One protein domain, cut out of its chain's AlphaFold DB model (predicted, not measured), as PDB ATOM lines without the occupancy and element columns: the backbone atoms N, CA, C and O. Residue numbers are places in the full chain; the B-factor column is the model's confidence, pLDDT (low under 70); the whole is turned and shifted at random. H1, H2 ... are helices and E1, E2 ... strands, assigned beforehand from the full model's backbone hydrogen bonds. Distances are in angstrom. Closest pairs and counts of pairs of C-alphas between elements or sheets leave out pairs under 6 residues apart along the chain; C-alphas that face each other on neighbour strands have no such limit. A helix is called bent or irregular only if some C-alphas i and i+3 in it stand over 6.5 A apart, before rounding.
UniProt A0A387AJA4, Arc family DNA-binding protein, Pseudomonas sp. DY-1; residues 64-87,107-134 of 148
ATOM      1  N   GLU A  64       6.488 -20.505 -22.710       65.31
ATOM      2  CA  GLU A  64       5.251 -19.768 -22.489       65.31
ATOM      3  C   GLU A  64       4.614 -19.509 -23.853       65.31
ATOM      4  O   GLU A  64       5.156 -18.811 -24.708       65.31
ATOM      5  N   LEU A  65       3.480 -20.163 -24.091       73.75
ATOM      6  CA  LEU A  65       2.690 -20.020 -25.303       73.75
ATOM      7  C   LEU A  65       1.365 -19.379 -24.943       73.75
ATOM      8  O   LEU A  65       0.678 -19.806 -24.016       73.75
ATOM      9  N   ARG A  66       0.962 -18.387 -25.725       76.12
ATOM     10  CA  ARG A  66      -0.309 -17.696 -25.555       76.12
ATOM     11  C   ARG A  66      -1.333 -18.280 -26.526       76.12
ATOM     12  O   ARG A  66      -1.180 -18.150 -27.737       76.12
ATOM     13  N   LEU A  67      -2.351 -18.963 -26.000       79.12
ATOM     14  CA  LEU A  67      -3.461 -19.495 -26.790       79.12
ATOM     15  C   LEU A  67      -4.608 -18.495 -26.821       79.12
ATOM     16  O   LEU A  67      -5.095 -18.063 -25.778       79.12
ATOM     17  N   LEU A  68      -5.080 -18.186 -28.024       81.88
ATOM     18  CA  LEU A  68      -6.332 -17.472 -28.201       81.88
ATOM     19  C   LEU A  68      -7.504 -18.413 -27.879       81.88
ATOM     20  O   LEU A  68      -7.627 -19.498 -28.463       81.88
ATOM     21  N   CYS A  69      -8.357 -18.007 -26.948       81.88
ATOM     22  CA  CYS A  69      -9.520 -18.761 -26.501       81.88
ATOM     23  C   CYS A  69     -10.801 -17.941 -26.654       81.88
ATOM     24  O   CYS A  69     -10.795 -16.738 -26.429       81.88
ATOM     25  N   LEU A  70     -11.906 -18.617 -26.966       83.31
ATOM     26  CA  LEU A  70     -13.261 -18.087 -26.852       83.31
ATOM     27  C   LEU A  70     -13.842 -18.452 -25.485       83.31
ATOM     28  O   LEU A  70     -13.799 -19.612 -25.078       83.31
ATOM     29  N   LEU A  71     -14.379 -17.465 -24.783       81.75
ATOM     30  CA  LEU A  71     -15.162 -17.624 -23.573       81.75
ATOM     31  C   LEU A  71     -16.583 -18.033 -23.954       81.75
ATOM     32  O   LEU A  71     -17.293 -17.311 -24.649       81.75
ATOM     33  N   VAL A  72     -16.978 -19.220 -23.508       77.56
ATOM     34  CA  VAL A  72     -18.295 -19.801 -23.760       77.56
ATOM     35  C   VAL A  72     -18.971 -20.076 -22.416       77.56
ATOM     36  O   VAL A  72     -18.321 -20.622 -21.516       77.56
ATOM     37  N   PRO A  73     -20.261 -19.744 -22.247       76.25
ATOM     38  CA  PRO A  73     -20.999 -20.102 -21.044       76.25
ATOM     39  C   PRO A  73     -21.104 -21.631 -20.904       76.25
ATOM     40  O   PRO A  73     -21.438 -22.358 -21.839       76.25
ATOM     41  N   SER A  74     -20.794 -22.137 -19.716       74.00
ATOM     42  CA  SER A  74     -20.972 -23.531 -19.321       74.00
ATOM     43  C   SER A  74     -22.401 -23.761 -18.847       74.00
ATOM     44  O   SER A  74     -23.003 -22.897 -18.213       74.00
ATOM     45  N   ARG A  75     -22.908 -24.984 -19.042       73.50
ATOM     46  CA  ARG A  75     -24.211 -25.421 -18.502       73.50
ATOM     47  C   ARG A  75     -24.297 -25.331 -16.973       73.50
ATOM     48  O   ARG A  75     -25.385 -25.299 -16.425       73.50
ATOM     49  N   THR A  76     -23.153 -25.279 -16.298       74.38
ATOM     50  CA  THR A  76     -23.019 -25.184 -14.838       74.38
ATOM     51  C   THR A  76     -22.902 -23.741 -14.322       74.38
ATOM     52  O   THR A  76     -22.464 -23.539 -13.197       74.38
ATOM     53  N   GLY A  77     -23.222 -22.731 -15.143       70.94
ATOM     54  CA  GLY A  77     -23.223 -21.313 -14.746       70.94
ATOM     55  C   GLY A  77     -21.856 -20.611 -14.750       70.94
ATOM     56  O   GLY A  77     -21.778 -19.428 -14.437       70.94
ATOM     57  N   GLY A  78     -20.775 -21.303 -15.124       78.00
ATOM     58  CA  GLY A  78     -19.427 -20.724 -15.248       78.00
ATOM     59  C   GLY A  78     -19.039 -20.346 -16.682       78.00
ATOM     60  O   GLY A  78     -19.657 -20.801 -17.638       78.00
ATOM     61  N   GLN A  79     -17.970 -19.570 -16.854       78.12
ATOM     62  CA  GLN A  79     -17.348 -19.294 -18.158       78.12
ATOM     63  C   GLN A  79     -16.262 -20.343 -18.456       78.12
ATOM     64  O   GLN A  79     -15.462 -20.681 -17.582       78.12
ATOM     65  N   ARG A  80     -16.201 -20.871 -19.685       78.75
ATOM     66  CA  ARG A  80     -15.155 -21.808 -20.138       78.75
ATOM     67  C   ARG A  80     -14.389 -21.223 -21.316       78.75
ATOM     68  O   ARG A  80     -14.985 -20.868 -22.322       78.75
ATOM     69  N   ALA A  81     -13.063 -21.189 -21.212       81.50
ATOM     70  CA  ALA A  81     -12.174 -20.776 -22.293       81.50
ATOM     71  C   ALA A  81     -11.855 -21.966 -23.221       81.50
ATOM     72  O   ALA A  81     -11.171 -22.908 -22.812       81.50
ATOM     73  N   LEU A  82     -12.332 -21.921 -24.466       80.00
ATOM     74  CA  LEU A  82     -12.086 -22.930 -25.500       80.00
ATOM     75  C   LEU A  82     -11.073 -22.411 -26.531       80.00
ATOM     76  O   LEU A  82     -11.312 -21.368 -27.138       80.00
ATOM     77  N   PRO A  83      -9.942 -23.101 -26.763       81.94
ATOM     78  CA  PRO A  83      -8.964 -22.681 -27.763       81.94
ATOM     79  C   PRO A  83      -9.566 -22.632 -29.168       81.94
ATOM     80  O   PRO A  83     -10.145 -23.621 -29.620       81.94
ATOM     81  N   VAL A  84      -9.364 -21.526 -29.890       76.12
ATOM     82  CA  VAL A  84      -9.988 -21.310 -31.213       76.12
ATOM     83  C   VAL A  84      -9.633 -22.391 -32.235       76.12
ATOM     84  O   VAL A  84     -10.467 -22.773 -33.042       76.12
ATOM     85  N   HIS A  85      -8.426 -22.959 -32.149       69.81
ATOM     86  CA  HIS A  85      -7.962 -24.020 -33.049       69.81
ATOM     87  C   HIS A  85      -8.629 -25.383 -32.800       69.81
ATOM     88  O   HIS A  85      -8.546 -26.269 -33.644       69.81
ATOM     89  N   SER A  86      -9.237 -25.575 -31.625       69.19
ATOM     90  CA  SER A  86      -9.973 -26.797 -31.273       69.19
ATOM     91  C   SER A  86     -11.461 -26.698 -31.602       69.19
ATOM     92  O   SER A  86     -12.175 -27.700 -31.556       69.19
ATOM     93  N   LEU A  87     -11.935 -25.496 -31.931       66.00
ATOM     94  CA  LEU A  87     -13.301 -25.302 -32.368       66.00
ATOM     95  C   LEU A  87     -13.438 -25.883 -33.771       66.00
ATOM     96  O   LEU A  87     -12.632 -25.613 -34.661       66.00
ATOM     97  N   GLY A 107     -15.520 -11.645 -25.777       67.00
ATOM     98  CA  GLY A 107     -15.473 -13.100 -25.604       67.00
ATOM     99  C   GLY A 107     -14.163 -13.766 -26.027       67.00
ATOM    100  O   GLY A 107     -13.967 -14.929 -25.695       67.00
ATOM    101  N   LEU A 108     -13.236 -13.083 -26.702       74.25
ATOM    102  CA  LEU A 108     -11.896 -13.628 -26.960       74.25
ATOM    103  C   LEU A 108     -10.900 -13.236 -25.861       74.25
ATOM    104  O   LEU A 108     -10.744 -12.061 -25.543       74.25
ATOM    105  N   VAL A 109     -10.185 -14.220 -25.313       74.81
ATOM    106  CA  VAL A 109      -9.149 -14.032 -24.288       74.81
ATOM    107  C   VAL A 109      -7.853 -14.721 -24.679       74.81
ATOM    108  O   VAL A 109      -7.855 -15.793 -25.286       74.81
ATOM    109  N   LEU A 110      -6.730 -14.116 -24.302       78.44
ATOM    110  CA  LEU A 110      -5.412 -14.704 -24.486       78.44
ATOM    111  C   LEU A 110      -5.002 -15.425 -23.201       78.44
ATOM    112  O   LEU A 110      -4.787 -14.794 -22.170       78.44
ATOM    113  N   ARG A 111      -4.921 -16.755 -23.253       77.75
ATOM    114  CA  ARG A 111      -4.572 -17.596 -22.107       77.75
ATOM    115  C   ARG A 111      -3.124 -18.049 -22.206       77.75
ATOM    116  O   ARG A 111      -2.727 -18.655 -23.202       77.75
ATOM    117  N   GLU A 112      -2.356 -17.824 -21.150       78.69
ATOM    118  CA  GLU A 112      -1.007 -18.369 -21.035       78.69
ATOM    119  C   GLU A 112      -1.059 -19.878 -20.791       78.69
ATOM    120  O   GLU A 112      -1.841 -20.400 -19.989       78.69
ATOM    121  N   THR A 113      -0.249 -20.600 -21.554       73.75
ATOM    122  CA  THR A 113      -0.156 -22.053 -21.532       73.75
ATOM    123  C   THR A 113       1.298 -22.476 -21.639       73.75
ATOM    124  O   THR A 113       2.153 -21.734 -22.116       73.75
ATOM    125  N   GLN A 114       1.576 -23.692 -21.196       70.50
ATOM    126  CA  GLN A 114       2.916 -24.255 -21.227       70.50
ATOM    127  C   GLN A 114       2.960 -25.360 -22.275       70.50
ATOM    128  O   GLN A 114       2.116 -26.262 -22.272       70.50
ATOM    129  N   ALA A 115       3.951 -25.305 -23.164       67.69
ATOM    130  CA  ALA A 115       4.188 -26.393 -24.100       67.69
ATOM    131  C   ALA A 115       4.620 -27.648 -23.327       67.69
ATOM    132  O   ALA A 115       5.671 -27.663 -22.687       67.69
ATOM    133  N   ARG A 116       3.821 -28.714 -23.399       72.69
ATOM    134  CA  ARG A 116       4.253 -30.046 -22.960       72.69
ATOM    135  C   ARG A 116       4.989 -30.734 -24.111       72.69
ATOM    136  O   ARG A 116       4.510 -30.638 -25.246       72.69
ATOM    137  N   PRO A 117       6.113 -31.425 -23.853       71.81
ATOM    138  CA  PRO A 117       6.773 -32.201 -24.892       71.81
ATOM    139  C   PRO A 117       5.783 -33.235 -25.459       71.81
ATOM    140  O   PRO A 117       5.076 -33.897 -24.688       71.81
ATOM    141  N   PRO A 118       5.663 -33.346 -26.793       77.00
ATOM    142  CA  PRO A 118       4.779 -34.327 -27.404       77.00
ATOM    143  C   PRO A 118       5.283 -35.738 -27.101       77.00
ATOM    144  O   PRO A 118       6.487 -35.988 -27.088       77.00
ATOM    145  N   ARG A 119       4.354 -36.676 -26.893       84.00
ATOM    146  CA  ARG A 119       4.708 -38.089 -26.722       84.00
ATOM    147  C   ARG A 119       5.401 -38.626 -27.990       84.00
ATOM    148  O   ARG A 119       5.022 -38.213 -29.095       84.00
ATOM    149  N   PRO A 120       6.378 -39.540 -27.871       82.00
ATOM    150  CA  PRO A 120       7.152 -40.030 -29.015       82.00
ATOM    151  C   PRO A 120       6.281 -40.690 -30.096       82.00
ATOM    152  O   PRO A 120       6.556 -40.541 -31.287       82.00
ATOM    153  N   GLU A 121       5.166 -41.325 -29.727       89.81
ATOM    154  CA  GLU A 121       4.237 -41.937 -30.685       89.81
ATOM    155  C   GLU A 121       3.554 -40.882 -31.567       89.81
ATOM    156  O   GLU A 121       3.289 -41.115 -32.751       89.81
ATOM    157  N   VAL A 122       3.292 -39.695 -31.004       83.62
ATOM    158  CA  VAL A 122       2.712 -38.558 -31.733       83.62
ATOM    159  C   VAL A 122       3.714 -38.024 -32.748       83.62
ATOM    160  O   VAL A 122       3.340 -37.793 -33.896       83.62
ATOM    161  N   LEU A 123       4.987 -37.897 -32.361       84.81
ATOM    162  CA  LEU A 123       6.056 -37.484 -33.272       84.81
ATOM    163  C   LEU A 123       6.214 -38.476 -34.426       84.81
ATOM    164  O   LEU A 123       6.191 -38.067 -35.588       84.81
ATOM    165  N   ALA A 124       6.269 -39.776 -34.126       85.75
ATOM    166  CA  ALA A 124       6.354 -40.824 -35.140       85.75
ATOM    167  C   ALA A 124       5.159 -40.779 -36.111       85.75
ATOM    168  O   ALA A 124       5.328 -40.901 -37.326       85.75
ATOM    169  N   ARG A 125       3.942 -40.542 -35.600       86.75
ATOM    170  CA  ARG A 125       2.744 -40.359 -36.433       86.75
ATOM    171  C   ARG A 125       2.844 -39.124 -37.328       86.75
ATOM    172  O   ARG A 125       2.516 -39.222 -38.506       86.75
ATOM    173  N   CYS A 126       3.300 -37.989 -36.803       82.62
ATOM    174  CA  CYS A 126       3.463 -36.758 -37.579       82.62
ATOM    175  C   CYS A 126       4.507 -36.908 -38.691       82.62
ATOM    176  O   CYS A 126       4.282 -36.419 -39.795       82.62
ATOM    177  N   VAL A 127       5.617 -37.610 -38.435       84.00
ATOM    178  CA  VAL A 127       6.630 -37.913 -39.460       84.00
ATOM    179  C   VAL A 127       6.024 -38.762 -40.580       84.00
ATOM    180  O   VAL A 127       6.144 -38.396 -41.748       84.00
ATOM    181  N   ARG A 128       5.284 -39.828 -40.239       79.50
ATOM    182  CA  ARG A 128       4.574 -40.658 -41.231       79.50
ATOM    183  C   ARG A 128       3.545 -39.862 -42.034       79.50
ATOM    184  O   ARG A 128       3.490 -39.989 -43.251       79.50
ATOM    185  N   GLN A 129       2.753 -39.018 -41.372       80.06
ATOM    186  CA  GLN A 129       1.774 -38.157 -42.040       80.06
ATOM    187  C   GLN A 129       2.450 -37.166 -42.988       80.06
ATOM    188  O   GLN A 129       2.001 -37.018 -44.117       80.06
ATOM    189  N   ARG A 130       3.549 -36.520 -42.581       73.94
ATOM    190  CA  ARG A 130       4.306 -35.608 -43.454       73.94
ATOM    191  C   ARG A 130       4.878 -36.322 -44.672       73.94
ATOM    192  O   ARG A 130       4.753 -35.791 -45.766       73.94
ATOM    193  N   ALA A 131       5.431 -37.522 -44.502       74.12
ATOM    194  CA  ALA A 131       5.889 -38.337 -45.626       74.12
ATOM    195  C   ALA A 131       4.730 -38.678 -46.584       74.12
ATOM    196  O   ALA A 131       4.860 -38.518 -47.793       74.12
ATOM    197  N   ALA A 132       3.561 -39.047 -46.051       66.62
ATOM    198  CA  ALA A 132       2.371 -39.323 -46.856       66.62
ATOM    199  C   ALA A 132       1.805 -38.071 -47.558       66.62
ATOM    200  O   ALA A 132       1.338 -38.155 -48.692       66.62
ATOM    201  N   HIS A 133       1.849 -36.903 -46.910       61.25
ATOM    202  CA  HIS A 133       1.417 -35.631 -47.492       61.25
ATOM    203  C   HIS A 133       2.425 -35.066 -48.500       61.25
ATOM    204  O   HIS A 133       1.998 -34.411 -49.440       61.25
ATOM    205  N   ALA A 134       3.724 -35.356 -48.366       59.12
ATOM    206  CA  ALA A 134       4.737 -34.997 -49.361       59.12
ATOM    207  C   ALA A 134       4.505 -35.712 -50.704       59.12
ATOM    208  O   ALA A 134       4.760 -35.142 -51.759       59.12
TER     209      ALA A 134
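What this domain is: This is residues 64 to 87 and 107 to 134 of the 148 residues of the protein "Arc family DNA-binding protein" of Pseudomonas sp. DY-1 (UniProt A0A387AJA4). A small, strongly twisted sheet of three strands, E1 between E2 and E3, makes one end of this model, and a single helix, H1, sticks out far from it at the other end, with residues 116 to 134 standing free. E1 and E2 form a hairpin, E3 is on the other side of E1, and the free arm adds to the length: without residues 116 to 134 the body spans 30 by 15 by 14 A. The printed part has 52 residues, with three named strands and one named helix in the order E1, E2, E3, H1; the sheet's order is E2, E1, E3, antiparallel throughout, and the class is mixed, helices and strands. The whole is extended, with a radius of gyration of the C-alphas of 15.7 A, and the C-alphas span 44 by 22 by 19 A along their three main axes.

How they stand to each other: Begin at the first printed residue, where strand E1 takes up residues 64 to 73; it is the inner strand of the sheet, and it bends by 52 degrees at residue 68. Go on past a tight link of 5 residues to E2, residues 79 to 83, an edge strand. E1 and E2 are a hairpin, antiparallel, with 132 degrees between their directions. Look there for N 70 and O 82, 2.8 A apart, and N 80 and O 72, also 2.8 A, both within hydrogen-bond range; the C-alphas of Pro 83 and Cys 69, which face each other, are 4.2 A apart. Beyond the cut you reach E3, residues 108 to 114, the other edge strand and the other neighbour of E1. E1 and E3 are antiparallel, with 137 degrees between their directions. The C-alphas of Arg 66 and Glu 112, which face each other, are 4.6 A apart, and N 65 and O 113, 2.9 A apart, and N 113 and O 65, 2.7 A apart, are within hydrogen-bond range. E2 and E3 have 1 pair of C-alphas within 8 A, those of Ala 81 and Val 109, 7.7 A apart. Past another tight link of 5 residues comes H1, residues 120 to 134. H1 is not on the sheet, with 0 pairs of C-alphas within 10 A, and it is apart from E1 and from E2. In H1 every O i to N i+4 pair is within hydrogen-bond range.

Where its parts are: Find C-alpha 64 at (5.251, -19.768, -22.489); from there E1, residues 64 to 73, runs 26.3 A to C-alpha 73 at (-20.999, -20.102, -21.044), with an N-to-C direction of (-1.00, 0.00, 0.07). E2, residues 79 to 83, is 13.2 A long from first to last C-alpha. E3, residues 108 to 114, is 19.1 A long and ends at C-alpha 114 at (2.916, -24.255, -21.227). Look for H1, residues 120 to 134, at C-alpha 120, (7.152, -40.030, -29.015); it runs 21.1 A to C-alpha 134 at (4.737, -34.997, -49.361), and it is not bent.

The domain as a whole: The two C-alphas farthest apart, those of Gly 77 and Ala 134, are 46.6 A apart. Without residues 116 to 134, the body of 33 residues spans 30 by 15 by 14 A and has a radius of gyration of 10.2 A. The link from E2 to E3 is across the cut: residues 88 to 106 are not printed, and the C-alphas of Leu 87 and Gly 107 are 14.1 A apart. The links that are printed whole, E1 to E2 and E3 to H1, are tight. The mean pLDDT of the printed part is 76.4; look for values under 70 at residue 64, residues 85 to 87, residue 107, residue 115 and residues 132 to 134.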